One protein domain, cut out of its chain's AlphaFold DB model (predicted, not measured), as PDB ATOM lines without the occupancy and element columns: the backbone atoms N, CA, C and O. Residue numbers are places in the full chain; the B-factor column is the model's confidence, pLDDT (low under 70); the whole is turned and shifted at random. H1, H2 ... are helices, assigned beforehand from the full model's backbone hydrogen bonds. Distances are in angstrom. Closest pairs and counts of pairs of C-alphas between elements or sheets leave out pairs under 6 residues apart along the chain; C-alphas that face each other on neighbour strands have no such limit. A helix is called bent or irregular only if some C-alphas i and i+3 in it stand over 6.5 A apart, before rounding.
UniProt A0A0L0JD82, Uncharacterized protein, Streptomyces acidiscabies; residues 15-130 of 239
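What this domain is: This is residues 15 to 130 of the 239 residues of an uncharacterized protein of Streptomyces acidiscabies (UniProt A0A0L0JD82). Two helices, H2 and H4, cross in the middle of a rounded body; H1 packs on H2, H3 packs on both H2 and H4, and H5 folds back along H4. A long loop, residues 29 to 53, runs round the outside from H1 to H2. The printed part has 116 residues with five named helices, H1 to H5 in chain order, and no named strand; its class is all helix. It is compact, with a radius of gyration of the C-alphas of 13.7 A and spans of 35 by 33 by 27 A.

Where its parts are: H1, residues 15 to 28, begins at C-alpha 15 (-47.035, -11.384, 33.429) and is 20.0 A long. H2, residues 54 to 70, is the longest at 24.3 A. H3, residues 80 to 88, measures 12.3 A. H4, residues 99 to 112, measures 20.6 A. H5, residues 117 to 129, measures 19.8 A and ends at C-alpha 129 (-36.289, -25.888, 54.879); it is only just irregular, with C-alphas 124 and 127 6.7 A apart.

How they stand to each other: H1 touches H2, whose residues 63 to 67 alone take part, at a steep tilt of 46 degrees; the closest C-alphas, of Val 24 and Val 63, are 6.9 A apart. H2 touches H4 at a steep tilt of 40 degrees, the same way, closest at C-alphas of Ser 62 and Ala 105, 5.0 A. H3 touches H2, closest at C-alphas of Leu 61 and Leu 83, 6.2 A. H4 and H5 form a helical hairpin at a shallow tilt of 24 degrees, closest at C-alphas of Leu 106 and Leu 119, 5.9 A. H1 and H5 are apart. Every O i to N i+4 pair is within hydrogen-bond range in H1, H2 and H3, against 8 of 10 in H4 and 5 of 9 in H5.

The domain as a whole: The farthest C-alphas, of Arg 47 and Pro 127, are 39.7 A apart. The printed part has no cut. The link from H1 to H2 is long, and pLDDT is under 70 at residues 41 to 52.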
ATOM      1  N   LEU A  15     -46.680 -10.197  34.232       73.62
ATOM      2  CA  LEU A  15     -47.035 -11.384  33.429       73.62
ATOM      3  C   LEU A  15     -45.819 -11.903  32.663       73.62
ATOM      4  O   LEU A  15     -45.486 -13.086  32.717       73.62
ATOM      5  N   ALA A  16     -45.122 -10.990  31.992       78.19
ATOM      6  CA  ALA A  16     -43.991 -11.327  31.150       78.19
ATOM      7  C   ALA A  16     -42.829 -11.946  31.950       78.19
ATOM      8  O   ALA A  16     -42.170 -12.864  31.465       78.19
ATOM      9  N   ARG A  17     -42.616 -11.488  33.194       83.19
ATOM     10  CA  ARG A  17     -41.629 -12.058  34.125       83.19
ATOM     11  C   ARG A  17     -42.050 -13.445  34.604       83.19
ATOM     12  O   ARG A  17     -41.236 -14.357  34.586       83.19
ATOM     13  N   LYS A  18     -43.312 -13.617  35.012       82.75
ATOM     14  CA  LYS A  18     -43.835 -14.914  35.481       82.75
ATOM     15  C   LYS A  18     -43.735 -15.983  34.391       82.75
ATOM     16  O   LYS A  18     -43.301 -17.093  34.675       82.75
ATOM     17  N   ARG A  19     -44.073 -15.625  33.148       83.94
ATOM     18  CA  ARG A  19     -43.959 -16.529  31.998       83.94
ATOM     19  C   ARG A  19     -42.510 -16.901  31.697       83.94
ATOM     20  O   ARG A  19     -42.216 -18.082  31.610       83.94
ATOM     21  N   LEU A  20     -41.610 -15.915  31.657       88.06
ATOM     22  CA  LEU A  20     -40.178 -16.176  31.507       88.06
ATOM     23  C   LEU A  20     -39.667 -17.155  32.571       88.06
ATOM     24  O   LEU A  20     -38.955 -18.095  32.245       88.06
ATOM     25  N   LEU A  21     -40.031 -16.943  33.839       89.25
ATOM     26  CA  LEU A  21     -39.598 -17.832  34.911       89.25
ATOM     27  C   LEU A  21     -40.110 -19.246  34.709       89.25
ATOM     28  O   LEU A  21     -39.324 -20.177  34.831       89.25
ATOM     29  N   PHE A  22     -41.386 -19.409  34.377       89.38
ATOM     30  CA  PHE A  22     -41.955 -20.719  34.089       89.38
ATOM     31  C   PHE A  22     -41.189 -21.442  32.970       89.38
ATOM     32  O   PHE A  22     -40.756 -22.576  33.167       89.38
ATOM     33  N   ASP A  23     -40.944 -20.760  31.849       90.19
ATOM     34  CA  ASP A  23     -40.239 -21.332  30.698       90.19
ATOM     35  C   ASP A  23     -38.790 -21.724  31.057       90.19
ATOM     36  O   ASP A  23     -38.337 -22.817  30.720       90.19
ATOM     37  N   VAL A  24     -38.085 -20.892  31.833       92.88
ATOM     38  CA  VAL A  24     -36.719 -21.180  32.308       92.88
ATOM     39  C   VAL A  24     -36.685 -22.368  33.269       92.88
ATOM     40  O   VAL A  24     -35.776 -23.186  33.174       92.88
ATOM     41  N   HIS A  25     -37.667 -22.515  34.165       91.88
ATOM     42  CA  HIS A  25     -37.731 -23.683  35.054       91.88
ATOM     43  C   HIS A  25     -37.931 -24.978  34.261       91.88
ATOM     44  O   HIS A  25     -37.291 -25.984  34.564       91.88
ATOM     45  N   LEU A  26     -38.776 -24.957  33.224       92.56
ATOM     46  CA  LEU A  26     -38.937 -26.103  32.329       92.56
ATOM     47  C   LEU A  26     -37.643 -26.412  31.567       92.56
ATOM     48  O   LEU A  26     -37.297 -27.583  31.422       92.56
ATOM     49  N   ALA A  27     -36.923 -25.383  31.110       94.12
ATOM     50  CA  ALA A  27     -35.669 -25.559  30.384       94.12
ATOM     51  C   ALA A  27     -34.564 -26.156  31.267       94.12
ATOM     52  O   ALA A  27     -33.916 -27.128  30.891       94.12
ATOM     53  N   VAL A  28     -34.422 -25.642  32.491       93.62
ATOM     54  CA  VAL A  28     -33.501 -26.170  33.510       93.62
ATOM     55  C   VAL A  28     -33.832 -27.618  33.881       93.62
ATOM     56  O   VAL A  28     -32.929 -28.421  34.094       93.62
ATOM     57  N   ALA A  29     -35.117 -27.984  33.917       92.44
ATOM     58  CA  ALA A  29     -35.557 -29.361  34.144       92.44
ATOM     59  C   ALA A  29     -35.387 -30.281  32.913       92.44
ATOM     60  O   ALA A  29     -35.712 -31.465  32.991       92.44
ATOM     61  N   GLY A  30     -34.926 -29.755  31.772       93.50
ATOM     62  CA  GLY A  30     -34.779 -30.496  30.517       93.50
ATOM     63  C   GLY A  30     -36.101 -30.820  29.811       93.50
ATOM     64  O   GLY A  30     -36.115 -31.622  28.880       93.50
ATOM     65  N   ALA A  31     -37.217 -30.221  30.238       95.00
ATOM     66  CA  ALA A  31     -38.535 -30.458  29.647       95.00
ATOM     67  C   ALA A  31     -38.737 -29.706  28.320       95.00
ATOM     68  O   ALA A  31     -39.544 -30.125  27.489       95.00
ATOM     69  N   VAL A  32     -38.014 -28.600  28.122       92.94
ATOM     70  CA  VAL A  32     -37.982 -27.799  26.886       92.94
ATOM     71  C   VAL A  32     -36.543 -27.322  26.627       92.94
ATOM     72  O   VAL A  32     -35.750 -27.281  27.564       92.94
ATOM     73  N   PRO A  33     -36.156 -26.972  25.389       93.62
ATOM     74  CA  PRO A  33     -34.865 -26.333  25.148       93.62
ATOM     75  C   PRO A  33     -34.851 -24.882  25.656       93.62
ATOM     76  O   PRO A  33     -35.895 -24.236  25.767       93.62
ATOM     77  N   PHE A  34     -33.656 -24.344  25.909       93.62
ATOM     78  CA  PHE A  34     -33.482 -22.898  26.043       93.62
ATOM     79  C   PHE A  34     -33.708 -22.209  24.694       93.62
ATOM     80  O   PHE A  34     -33.271 -22.703  23.654       93.62
ATOM     81  N   GLU A  35     -34.345 -21.041  24.717       91.75
ATOM     82  CA  GLU A  35     -34.568 -20.211  23.533       91.75
ATOM     83  C   GLU A  35     -33.982 -18.810  23.725       91.75
ATOM     84  O   GLU A  35     -34.001 -18.258  24.826       91.75
ATOM     85  N   GLU A  36     -33.529 -18.183  22.638       88.50
ATOM     86  CA  GLU A  36     -33.020 -16.802  22.654       88.50
ATOM     87  C   GLU A  36     -34.078 -15.798  23.147       88.50
ATOM     88  O   GLU A  36     -33.754 -14.816  23.809       88.50
ATOM     89  N   SER A  37     -35.365 -16.096  22.930       85.62
ATOM     90  CA  SER A  37     -36.504 -15.323  23.448       85.62
ATOM     91  C   SER A  37     -36.517 -15.198  24.985       85.62
ATOM     92  O   SER A  37     -37.119 -14.265  25.533       85.62
ATOM     93  N   MET A  38     -35.828 -16.107  25.688       88.50
ATOM     94  CA  MET A  38     -35.681 -16.115  27.144       88.50
ATOM     95  C   MET A  38     -34.575 -15.162  27.634       88.50
ATOM     96  O   MET A  38     -34.554 -14.796  28.812       88.50
ATOM     97  N   LEU A  39     -33.681 -14.693  26.753       83.00
ATOM     98  CA  LEU A  39     -32.697 -13.661  27.084       83.00
ATOM     99  C   LEU A  39     -33.386 -12.298  27.172       83.00
ATOM    100  O   LEU A  39     -33.486 -11.546  26.204       83.00
ATOM    101  N   ARG A  40     -33.857 -11.942  28.368       71.88
ATOM    102  CA  ARG A  40     -34.345 -10.585  28.631       71.88
ATOM    103  C   ARG A  40     -33.226  -9.679  29.158       71.88
ATOM    104  O   ARG A  40     -32.487 -10.080  30.066       71.88
ATOM    105  N   PRO A  41     -33.110  -8.426  28.676       59.72
ATOM    106  CA  PRO A  41     -32.194  -7.461  29.278       59.72
ATOM    107  C   PRO A  41     -32.529  -7.271  30.765       59.72
ATOM    108  O   PRO A  41     -33.710  -7.268  31.130       59.72
ATOM    109  N   VAL A  42     -31.515  -7.120  31.641       52.72
ATOM    110  CA  VAL A  42     -31.786  -6.630  33.000       52.72
ATOM    111  C   VAL A  42     -32.333  -5.241  32.729       52.72
ATOM    112  O   VAL A  42     -31.648  -4.423  32.117       52.72
ATOM    113  N   ARG A  43     -33.568  -4.943  33.129       52.72
ATOM    114  CA  ARG A  43     -33.966  -3.539  33.231       52.72
ATOM    115  C   ARG A  43     -33.204  -2.969  34.425       52.72
ATOM    116  O   ARG A  43     -33.706  -2.997  35.543       52.72
ATOM    117  N   THR A  44     -31.952  -2.578  34.209       41.41
ATOM    118  CA  THR A  44     -31.115  -1.896  35.191       41.41
ATOM    119  C   THR A  44     -31.536  -0.436  35.239       41.41
ATOM    120  O   THR A  44     -31.357   0.310  34.282       41.41
ATOM    121  N   MET A  45     -32.138  -0.056  36.366       42.09
ATOM    122  CA  MET A  45     -32.235   1.295  36.944       42.09
ATOM    123  C   MET A  45     -32.729   2.492  36.102       42.09
ATOM    124  O   MET A  45     -32.890   3.568  36.669       42.09
ATOM    125  N   SER A  46     -33.048   2.363  34.815       37.97
ATOM    126  CA  SER A  46     -33.536   3.477  33.997       37.97
ATOM    127  C   SER A  46     -34.890   3.160  33.373       37.97
ATOM    128  O   SER A  46     -35.046   2.181  32.644       37.97
ATOM    129  N   ARG A  47     -35.846   4.056  33.643       37.97
ATOM    130  CA  ARG A  47     -37.302   3.994  33.416       37.97
ATOM    131  C   ARG A  47     -38.041   3.280  34.542       37.97
ATOM    132  O   ARG A  47     -37.950   2.071  34.715       37.97
ATOM    133  N   SER A  48     -38.762   4.097  35.304       42.31
ATOM    134  CA  SER A  48     -39.696   3.736  36.365       42.31
ATOM    135  C   SER A  48     -40.298   2.333  36.208       42.31
ATOM    136  O   SER A  48     -41.070   2.096  35.278       42.31
ATOM    137  N   GLY A  49     -40.001   1.456  37.171       47.28
ATOM    138  CA  GLY A  49     -41.076   0.673  37.770       47.28
ATOM    139  C   GLY A  49     -41.070  -0.849  37.686       47.28
ATOM    140  O   GLY A  49     -42.180  -1.345  37.647       47.28
ATOM    141  N   ASP A  50     -39.955  -1.610  37.697       48.50
ATOM    142  CA  ASP A  50     -40.143  -3.075  37.901       48.50
ATOM    143  C   ASP A  50     -39.002  -3.988  38.412       48.50
ATOM    144  O   ASP A  50     -39.257  -5.166  38.647       48.50
ATOM    145  N   ASN A  51     -37.771  -3.511  38.644       47.03
ATOM    146  CA  ASN A  51     -36.651  -4.374  39.089       47.03
ATOM    147  C   ASN A  51     -35.892  -3.832  40.321       47.03
ATOM    148  O   ASN A  51     -34.713  -4.117  40.498       47.03
ATOM    149  N   THR A  52     -36.520  -3.008  41.159       55.97
ATOM    150  CA  THR A  52     -35.820  -2.324  42.266       55.97
ATOM    151  C   THR A  52     -35.744  -3.132  43.559       55.97
ATOM    152  O   THR A  52     -35.093  -2.693  44.502       55.97
ATOM    153  N   VAL A  53     -36.399  -4.293  43.628       75.06
ATOM    154  CA  VAL A  53     -36.370  -5.166  44.809       75.06
ATOM    155  C   VAL A  53     -35.383  -6.311  44.596       75.06
ATOM    156  O   VAL A  53     -35.367  -6.967  43.553       75.06
ATOM    157  N   THR A  54     -34.551  -6.547  45.605       83.06
ATOM    158  CA  THR A  54     -33.393  -7.459  45.582       83.06
ATOM    159  C   THR A  54     -33.737  -8.889  45.165       83.06
ATOM    160  O   THR A  54     -32.943  -9.544  44.497       83.06
ATOM    161  N   TRP A  55     -34.936  -9.380  45.480       84.06
ATOM    162  CA  TRP A  55     -35.367 -10.720  45.070       84.06
ATOM    163  C   TRP A  55     -35.648 -10.826  43.570       84.06
ATOM    164  O   TRP A  55     -35.381 -11.867  42.973       84.06
ATOM    165  N   ILE A  56     -36.133  -9.755  42.928       85.75
ATOM    166  CA  ILE A  56     -36.267  -9.725  41.466       85.75
ATOM    167  C   ILE A  56     -34.878  -9.703  40.836       85.75
ATOM    168  O   ILE A  56     -34.647 -10.419  39.867       85.75
ATOM    169  N   GLU A  57     -33.956  -8.914  41.392       87.88
ATOM    170  CA  GLU A  57     -32.568  -8.868  40.930       87.88
ATOM    171  C   GLU A  57     -31.927 -10.265  40.974       87.88
ATOM    172  O   GLU A  57     -31.469 -10.744  39.938       87.88
ATOM    173  N   MET A  58     -32.005 -10.962  42.115       90.88
ATOM    174  CA  MET A  58     -31.519 -12.342  42.279       90.88
ATOM    175  C   MET A  58     -32.035 -13.266  41.178       90.88
ATOM    176  O   MET A  58     -31.268 -13.940  40.486       90.88
ATOM    177  N   ILE A  59     -33.352 -13.265  40.986       91.31
ATOM    178  CA  ILE A  59     -34.016 -14.113  40.005       91.31
ATOM    179  C   ILE A  59     -33.555 -13.779  38.579       91.31
ATOM    180  O   ILE A  59     -33.244 -14.680  37.800       91.31
ATOM    181  N   MET A  60     -33.505 -12.495  38.222       90.44
ATOM    182  CA  MET A  60     -33.198 -12.067  36.855       90.44
ATOM    183  C   MET A  60     -31.722 -12.247  36.490       90.44
ATOM    184  O   MET A  60     -31.434 -12.561  35.332       90.44
ATOM    185  N   LEU A  61     -30.802 -12.082  37.446       92.12
ATOM    186  CA  LEU A  61     -29.387 -12.417  37.266       92.12
ATOM    187  C   LEU A  61     -29.228 -13.924  37.032       92.12
ATOM    188  O   LEU A  61     -28.599 -14.335  36.056       92.12
ATOM    189  N   SER A  62     -29.879 -14.741  37.866       94.50
ATOM    190  CA  SER A  62     -29.824 -16.205  37.774       94.50
ATOM    191  C   SER A  62     -30.367 -16.722  36.439       94.50
ATOM    192  O   SER A  62     -29.701 -17.492  35.751       94.50
ATOM    193  N   VAL A  63     -31.542 -16.238  36.016       93.38
ATOM    194  CA  VAL A  63     -32.147 -16.575  34.713       93.38
ATOM    195  C   VAL A  63     -31.202 -16.265  33.563       93.38
ATOM    196  O   VAL A  63     -31.030 -17.084  32.667       93.38
ATOM    197  N   ARG A  64     -30.578 -15.087  33.570       91.69
ATOM    198  CA  ARG A  64     -29.719 -14.665  32.465       91.69
ATOM    199  C   ARG A  64     -28.484 -15.552  32.337       91.69
ATOM    200  O   ARG A  64     -28.130 -15.926  31.223       91.69
ATOM    201  N   VAL A  65     -27.858 -15.891  33.465       94.06
ATOM    202  CA  VAL A  65     -26.723 -16.820  33.510       94.06
ATOM    203  C   VAL A  65     -27.134 -18.175  32.932       94.06
ATOM    204  O   VAL A  65     -26.493 -18.639  31.991       94.06
ATOM    205  N   LEU A  66     -28.227 -18.761  33.429       94.81
ATOM    206  CA  LEU A  66     -28.712 -20.078  32.998       94.81
ATOM    207  C   LEU A  66     -29.037 -20.119  31.505       94.81
ATOM    208  O   LEU A  66     -28.558 -20.995  30.791       94.81
ATOM    209  N   VAL A  67     -29.805 -19.142  31.012       94.31
ATOM    210  CA  VAL A  67     -30.188 -19.081  29.596       94.31
ATOM    211  C   VAL A  67     -28.958 -18.886  28.707       94.31
ATOM    212  O   VAL A  67     -28.819 -19.576  27.701       94.31
ATOM    213  N   ALA A  68     -28.033 -17.989  29.063       93.75
ATOM    214  CA  ALA A  68     -26.839 -17.767  28.249       93.75
ATOM    215  C   ALA A  68     -25.904 -18.977  28.230       93.75
ATOM    216  O   ALA A  68     -25.323 -19.267  27.187       93.75
ATOM    217  N   HIS A  69     -25.770 -19.701  29.342       93.81
ATOM    218  CA  HIS A  69     -25.042 -20.969  29.358       93.81
ATOM    219  C   HIS A  69     -25.732 -22.023  28.486       93.81
ATOM    220  O   HIS A  69     -25.083 -22.600  27.614       93.81
ATOM    221  N   GLY A  70     -27.050 -22.185  28.625       93.56
ATOM    222  CA  GLY A  70     -27.845 -23.112  27.819       93.56
ATOM    223  C   GLY A  70     -27.805 -22.843  26.310       93.56
ATOM    224  O   GLY A  70     -27.922 -23.775  25.518       93.56
ATOM    225  N   LEU A  71     -27.592 -21.588  25.902       94.56
ATOM    226  CA  LEU A  71     -27.444 -21.175  24.500       94.56
ATOM    227  C   LEU A  71     -25.984 -21.152  24.005       94.56
ATOM    228  O   LEU A  71     -25.731 -20.774  22.864       94.56
ATOM    229  N   GLY A  72     -25.000 -21.503  24.843       93.75
ATOM    230  CA  GLY A  72     -23.576 -21.420  24.485       93.75
ATOM    231  C   GLY A  72     -23.032 -19.985  24.376       93.75
ATOM    232  O   GLY A  72     -21.971 -19.754  23.802       93.75
ATOM    233  N   MET A  73     -23.734 -19.007  24.950       92.62
ATOM    234  CA  MET A  73     -23.418 -17.572  24.927       92.62
ATOM    235  C   MET A  73     -22.792 -17.079  26.242       92.62
ATOM    236  O   MET A  73     -22.780 -15.881  26.523       92.62
ATOM    237  N   ALA A  74     -22.247 -17.988  27.057       88.50
ATOM    238  CA  ALA A  74     -21.743 -17.698  28.400       88.50
ATOM    239  C   ALA A  74     -20.762 -16.511  28.454       88.50
ATOM    240  O   ALA A  74     -20.798 -15.735  29.408       88.50
ATOM    241  N   ALA A  75     -19.915 -16.334  27.433       86.31
ATOM    242  CA  ALA A  75     -18.928 -15.251  27.353       86.31
ATOM    243  C   ALA A  75     -19.534 -13.831  27.382       86.31
ATOM    244  O   ALA A  75     -18.821 -12.877  27.670       86.31
ATOM    245  N   GLN A  76     -20.833 -13.685  27.104       82.69
ATOM    246  CA  GLN A  76     -21.527 -12.393  27.071       82.69
ATOM    247  C   GLN A  76     -22.087 -11.971  28.440       82.69
ATOM    248  O   GLN A  76     -22.629 -10.875  28.573       82.69
ATOM    249  N   ILE A  77     -21.982 -12.825  29.464       84.56
ATOM    250  CA  ILE A  77     -22.511 -12.541  30.800       84.56
ATOM    251  C   ILE A  77     -21.488 -11.789  31.650       84.56
ATOM    252  O   ILE A  77     -20.477 -12.352  32.065       84.56
ATOM    253  N   THR A  78     -21.817 -10.545  31.991       83.81
ATOM    254  CA  THR A  78     -21.055  -9.684  32.916       83.81
ATOM    255  C   THR A  78     -21.553  -9.747  34.361       83.81
ATOM    256  O   THR A  78     -20.901  -9.262  35.275       83.81
ATOM    257  N   ASP A  79     -22.705 -10.371  34.584       82.06
ATOM    258  CA  ASP A  79     -23.504 -10.238  35.807       82.06
ATOM    259  C   ASP A  79     -23.126 -11.229  36.931       82.06
ATOM    260  O   ASP A  79     -23.791 -11.308  37.964       82.06
ATOM    261  N   ARG A  80     -22.052 -12.005  36.735       90.94
ATOM    262  CA  ARG A  80     -21.649 -13.123  37.608       90.94
ATOM    263  C   ARG A  80     -21.233 -12.669  39.003       90.94
ATOM    264  O   ARG A  80     -21.667 -13.254  39.990       90.94
ATOM    265  N   GLU A  81     -20.411 -11.627  39.081       91.94
ATOM    266  CA  GLU A  81     -19.917 -11.091  40.357       91.94
ATOM    267  C   GLU A  81     -21.074 -10.566  41.206       91.94
ATOM    268  O   GLU A  81     -21.195 -10.922  42.376       91.94
ATOM    269  N   ARG A  82     -22.006  -9.833  40.587       92.25
ATOM    270  CA  ARG A  82     -23.195  -9.321  41.269       92.25
ATOM    271  C   ARG A  82     -24.084 -10.436  41.824       92.25
ATOM    272  O   ARG A  82     -24.624 -10.299  42.920       92.25
ATOM    273  N   LEU A  83     -24.231 -11.542  41.093       93.69
ATOM    274  CA  LEU A  83     -24.974 -12.710  41.572       93.69
ATOM    275  C   LEU A  83     -24.303 -13.344  42.803       93.69
ATOM    276  O   LEU A  83     -24.991 -13.648  43.778       93.69
ATOM    277  N   LEU A  84     -22.975 -13.505  42.783       95.62
ATOM    278  CA  LEU A  84     -22.215 -14.031  43.924       95.62
ATOM    279  C   LEU A  84     -22.313 -13.116  45.149       95.62
ATOM    280  O   LEU A  84     -22.558 -13.604  46.253       95.62
ATOM    281  N   GLU A  85     -22.174 -11.802  44.958       93.56
ATOM    282  CA  GLU A  85     -22.364 -10.807  46.019       93.56
ATOM    283  C   GLU A  85     -23.753 -10.922  46.642       93.56
ATOM    284  O   GLU A  85     -23.890 -10.971  47.865       93.56
ATOM    285  N   LEU A  86     -24.792 -10.981  45.808       92.00
ATOM    286  CA  LEU A  86     -26.163 -11.018  46.286       92.00
ATOM    287  C   LEU A  86     -26.443 -12.314  47.050       92.00
ATOM    288  O   LEU A  86     -27.016 -12.252  48.139       92.00
ATOM    289  N   LEU A  87     -25.991 -13.462  46.535       93.19
ATOM    290  CA  LEU A  87     -26.153 -14.763  47.188       93.19
ATOM    291  C   LEU A  87     -25.405 -14.807  48.527       93.19
ATOM    292  O   LEU A  87     -25.983 -15.189  49.543       93.19
ATOM    293  N   GLY A  88     -24.154 -14.343  48.542       92.12
ATOM    294  CA  GLY A  88     -23.322 -14.272  49.744       92.12
ATOM    295  C   GLY A  88     -23.778 -13.220  50.756       92.12
ATOM    296  O   GLY A  88     -23.407 -13.293  51.924       92.12
ATOM    297  N   SER A  89     -24.606 -12.255  50.346       88.12
ATOM    298  CA  SER A  89     -25.092 -11.208  51.244       88.12
ATOM    299  C   SER A  89     -26.163 -11.677  52.228       88.12
ATOM    300  O   SER A  89     -26.447 -10.917  53.152       88.12
ATOM    301  N   SER A  90     -26.758 -12.871  52.066       83.56
ATOM    302  CA  SER A  90     -27.866 -13.368  52.903       83.56
ATOM    303  C   SER A  90     -27.492 -13.484  54.386       83.56
ATOM    304  O   SER A  90     -26.360 -13.781  54.750       83.56
ATOM    305  N   ARG A  91     -28.468 -13.236  55.272       77.81
ATOM    306  CA  ARG A  91     -28.358 -13.499  56.729       77.81
ATOM    307  C   ARG A  91     -28.926 -14.865  57.110       77.81
ATOM    308  O   ARG A  91     -28.644 -15.359  58.195       77.81
ATOM    309  N   ALA A  92     -29.750 -15.428  56.235       80.25
ATOM    310  CA  ALA A  92     -30.409 -16.703  56.424       80.25
ATOM    311  C   ALA A  92     -29.650 -17.811  55.672       80.25
ATOM    312  O   ALA A  92     -29.055 -17.525  54.625       80.25
ATOM    313  N   PRO A  93     -29.694 -19.067  56.163       80.50
ATOM    314  CA  PRO A  93     -29.073 -20.212  55.491       80.50
ATOM    315  C   PRO A  93     -29.548 -20.395  54.042       80.50
ATOM    316  O   PRO A  93     -28.763 -20.732  53.161       80.50
ATOM    317  N   VAL A  94     -30.828 -20.115  53.793       89.88
ATOM    318  CA  VAL A  94     -31.415 -19.980  52.457       89.88
ATOM    319  C   VAL A  94     -31.655 -18.502  52.184       89.88
ATOM    320  O   VAL A  94     -32.193 -17.802  53.044       89.88
ATOM    321  N   TRP A  95     -31.254 -18.038  50.998       90.75
ATOM    322  CA  TRP A  95     -31.258 -16.628  50.623       90.75
ATOM    323  C   TRP A  95     -32.610 -15.967  50.904       90.75
ATOM    324  O   TRP A  95     -33.612 -16.311  50.277       90.75
ATOM    325  N   GLU A  96     -32.627 -15.059  51.885       85.81
ATOM    326  CA  GLU A  96     -33.799 -14.276  52.307       85.81
ATOM    327  C   GLU A  96     -35.082 -15.114  52.476       85.81
ATOM    328  O   GLU A  96     -36.173 -14.661  52.139       85.81
ATOM    329  N   ASN A  97     -34.957 -16.353  52.975       85.81
ATOM    330  CA  ASN A  97     -36.087 -17.271  53.161       85.81
ATOM    331  C   ASN A  97     -36.889 -17.516  51.857       85.81
ATOM    332  O   ASN A  97     -38.091 -17.760  51.879       85.81
ATOM    333  N   TYR A  98     -36.218 -17.458  50.703       89.50
ATOM    334  CA  TYR A  98     -36.804 -17.687  49.386       89.50
ATOM    335  C   TYR A  98     -36.097 -18.849  48.679       89.50
ATOM    336  O   TYR A  98     -35.249 -18.665  47.802       89.50
ATOM    337  N   THR A  99     -36.481 -20.076  49.037       91.69
ATOM    338  CA  THR A  99     -35.863 -21.319  48.553       91.69
ATOM    339  C   THR A  99     -35.833 -21.435  47.034       91.69
ATOM    340  O   THR A  99     -34.822 -21.861  46.483       91.69
ATOM    341  N   ALA A 100     -36.900 -21.035  46.334       90.38
ATOM    342  CA  ALA A 100     -36.923 -21.128  44.874       90.38
ATOM    343  C   ALA A 100     -35.898 -20.186  44.211       90.38
ATOM    344  O   ALA A 100     -35.174 -20.607  43.312       90.38
ATOM    345  N   ALA A 101     -35.788 -18.937  44.681       92.12
ATOM    346  CA  ALA A 101     -34.782 -17.997  44.184       92.12
ATOM    347  C   ALA A 101     -33.356 -18.446  44.544       92.12
ATOM    348  O   ALA A 101     -32.457 -18.348  43.714       92.12
ATOM    349  N   HIS A 102     -33.169 -18.994  45.749       94.81
ATOM    350  CA  HIS A 102     -31.897 -19.562  46.201       94.81
ATOM    351  C   HIS A 102     -31.440 -20.718  45.311       94.81
ATOM    352  O   HIS A 102     -30.332 -20.685  44.790       94.81
ATOM    353  N   LEU A 103     -32.300 -21.713  45.071       94.94
ATOM    354  CA  LEU A 103     -31.983 -22.852  44.204       94.94
ATOM    355  C   LEU A 103     -31.664 -22.412  42.772       94.94
ATOM    356  O   LEU A 103     -30.697 -22.891  42.189       94.94
ATOM    357  N   LEU A 104     -32.434 -21.468  42.226       95.44
ATOM    358  CA  LEU A 104     -32.180 -20.914  40.898       95.44
ATOM    359  C   LEU A 104     -30.805 -20.228  40.818       95.44
ATOM    360  O   LEU A 104     -30.091 -20.400  39.831       95.44
ATOM    361  N   ALA A 105     -30.413 -19.501  41.867       96.44
ATOM    362  CA  ALA A 105     -29.100 -18.875  41.969       96.44
ATOM    363  C   ALA A 105     -27.969 -19.901  42.083       96.44
ATOM    364  O   ALA A 105     -26.946 -19.744  41.424       96.44
ATOM    365  N   LEU A 106     -28.150 -20.972  42.860       97.00
ATOM    366  CA  LEU A 106     -27.166 -22.056  42.944       97.00
ATOM    367  C   LEU A 106     -26.983 -22.752  41.593       97.00
ATOM    368  O   LEU A 106     -25.852 -22.967  41.174       97.00
ATOM    369  N   LEU A 107     -28.074 -23.037  40.878       96.81
ATOM    370  CA  LEU A 107     -28.007 -23.607  39.529       96.81
ATOM    371  C   LEU A 107     -27.257 -22.674  38.574       96.81
ATOM    372  O   LEU A 107     -26.403 -23.124  37.822       96.81
ATOM    373  N   ALA A 108     -27.510 -21.367  38.645       96.50
ATOM    374  CA  ALA A 108     -26.767 -20.387  37.861       96.50
ATOM    375  C   ALA A 108     -25.271 -20.346  38.230       96.50
ATOM    376  O   ALA A 108     -24.422 -20.311  37.347       96.50
ATOM    377  N   VAL A 109     -24.925 -20.361  39.521       97.12
ATOM    378  CA  VAL A 109     -23.527 -20.345  39.985       97.12
ATOM    379  C   VAL A 109     -22.785 -21.619  39.581       97.12
ATOM    380  O   VAL A 109     -21.621 -21.538  39.188       97.12
ATOM    381  N   GLN A 110     -23.454 -22.774  39.599       97.12
ATOM    382  CA  GLN A 110     -22.895 -24.056  39.164       97.12
ATOM    383  C   GLN A 110     -22.353 -23.999  37.728       97.12
ATOM    384  O   GLN A 110     -21.332 -24.623  37.438       97.12
ATOM    385  N   GLU A 111     -22.989 -23.222  36.850       95.69
ATOM    386  CA  GLU A 111     -22.614 -23.107  35.438       95.69
ATOM    387  C   GLU A 111     -21.269 -22.398  35.202       95.69
ATOM    388  O   GLU A 111     -20.556 -22.726  34.252       95.69
ATOM    389  N   PHE A 112     -20.889 -21.431  36.048       94.88
ATOM    390  CA  PHE A 112     -19.669 -20.630  35.840       94.88
ATOM    391  C   PHE A 112     -18.639 -20.720  36.969       94.88
ATOM    392  O   PHE A 112     -17.479 -20.364  36.759       94.88
ATOM    393  N   ALA A 113     -19.031 -21.168  38.161       95.50
ATOM    394  CA  ALA A 113     -18.158 -21.298  39.321       95.50
ATOM    395  C   ALA A 113     -18.509 -22.554  40.150       95.50
ATOM    396  O   ALA A 113     -18.848 -22.439  41.328       95.50
ATOM    397  N   PRO A 114     -18.385 -23.769  39.577       96.12
ATOM    398  CA  PRO A 114     -18.818 -25.025  40.205       96.12
ATOM    399  C   PRO A 114     -18.073 -25.393  41.499       96.12
ATOM    400  O   PRO A 114     -18.543 -26.231  42.256       96.12
ATOM    401  N   ALA A 115     -16.913 -24.785  41.757       96.06
ATOM    402  CA  ALA A 115     -16.128 -24.985  42.978       96.06
ATOM    403  C   ALA A 115     -16.296 -23.836  43.993       96.06
ATOM    404  O   ALA A 115     -15.512 -23.718  44.935       96.06
ATOM    405  N   HIS A 116     -17.256 -22.930  43.779       96.88
ATOM    406  CA  HIS A 116     -17.443 -21.789  44.665       96.88
ATOM    407  C   HIS A 116     -18.020 -22.241  46.021       96.88
ATOM    408  O   HIS A 116     -19.050 -22.912  46.030       96.88
ATOM    409  N   PRO A 117     -17.465 -21.812  47.174       95.06
ATOM    410  CA  PRO A 117     -17.924 -22.255  48.500       95.06
ATOM    411  C   PRO A 117     -19.408 -21.987  48.802       95.06
ATOM    412  O   PRO A 117     -20.017 -22.673  49.622       95.06
ATOM    413  N   LEU A 118     -20.003 -20.988  48.139       94.56
ATOM    414  CA  LEU A 118     -21.438 -20.695  48.260       94.56
ATOM    415  C   LEU A 118     -22.330 -21.824  47.727       94.56
ATOM    416  O   LEU A 118     -23.468 -21.924  48.178       94.56
ATOM    417  N   LEU A 119     -21.844 -22.663  46.805       95.38
ATOM    418  CA  LEU A 119     -22.603 -23.813  46.316       95.38
ATOM    419  C   LEU A 119     -22.777 -24.852  47.416       95.38
ATOM    420  O   LEU A 119     -23.908 -25.173  47.767       95.38
ATOM    421  N   ASP A 120     -21.677 -25.300  48.018       93.12
ATOM    422  CA  ASP A 120     -21.710 -26.320  49.067       93.12
ATOM    423  C   ASP A 120     -22.529 -25.855  50.275       93.12
ATOM    424  O   ASP A 120     -23.431 -26.559  50.739       93.12
ATOM    425  N   ALA A 121     -22.271 -24.631  50.749       93.12
ATOM    426  CA  ALA A 121     -23.020 -24.047  51.858       93.12
ATOM    427  C   ALA A 121     -24.508 -23.867  51.509       93.12
ATOM    428  O   ALA A 121     -25.385 -24.189  52.312       93.12
ATOM    429  N   GLY A 122     -24.800 -23.382  50.299       93.50
ATOM    430  CA  GLY A 122     -26.156 -23.117  49.843       93.50
ATOM    431  C   GLY A 122     -26.982 -24.385  49.647       93.50
ATOM    432  O   GLY A 122     -28.140 -24.408  50.060       93.50
ATOM    433  N   VAL A 123     -26.407 -25.437  49.060       94.38
ATOM    434  CA  VAL A 123     -27.058 -26.748  48.901       94.38
ATOM    435  C   VAL A 123     -27.267 -27.402  50.266       94.38
ATOM    436  O   VAL A 123     -28.358 -27.900  50.547       94.38
ATOM    437  N   GLY A 124     -26.259 -27.341  51.143       93.69
ATOM    438  CA  GLY A 124     -26.325 -27.894  52.496       93.69
ATOM    439  C   GLY A 124     -27.401 -27.258  53.385       93.69
ATOM    440  O   GLY A 124     -27.884 -27.906  54.311       93.69
ATOM    441  N   ALA A 125     -27.824 -26.025  53.090       91.69
ATOM    442  CA  ALA A 125     -28.876 -25.331  53.830       91.69
ATOM    443  C   ALA A 125     -30.306 -25.760  53.448       91.69
ATOM    444  O   ALA A 125     -31.210 -25.678  54.279       91.69
ATOM    445  N   VAL A 126     -30.535 -26.245  52.221       90.81
ATOM    446  CA  VAL A 126     -31.883 -26.568  51.706       90.81
ATOM    447  C   VAL A 126     -32.616 -27.638  52.530       90.81
ATOM    448  O   VAL A 126     -33.814 -27.467  52.772       90.81
ATOM    449  N   PRO A 127     -31.967 -28.718  53.016       90.06
ATOM    450  CA  PRO A 127     -32.632 -29.709  53.860       90.06
ATOM    451  C   PRO A 127     -33.271 -29.133  55.127       90.06
ATOM    452  O   PRO A 127     -34.265 -29.687  55.590       90.06
ATOM    453  N   ALA A 128     -32.750 -28.022  55.663       86.44
ATOM    454  CA  ALA A 128     -33.312 -27.361  56.842       86.44
ATOM    455  C   ALA A 128     -34.659 -26.672  56.561       86.44
ATOM    456  O   ALA A 128     -35.397 -26.369  57.492       86.44
ATOM    457  N   CYS A 129     -35.005 -26.451  55.289       85.56
ATOM    458  CA  CYS A 129     -36.289 -25.888  54.879       85.56
ATOM    459  C   CYS A 129     -37.368 -26.951  54.643       85.56
ATOM    460  O   CYS A 129     -38.477 -26.602  54.251       85.56
ATOM    461  N   ARG A 130     -37.063 -28.243  54.821       88.44
ATOM    462  CA  ARG A 130     -38.026 -29.318  54.566       88.44
ATOM    463  C   ARG A 130     -39.128 -29.331  55.619       88.44
ATOM    464  O   ARG A 130     -38.862 -29.329  56.818       88.44
TER     465      ARG A 130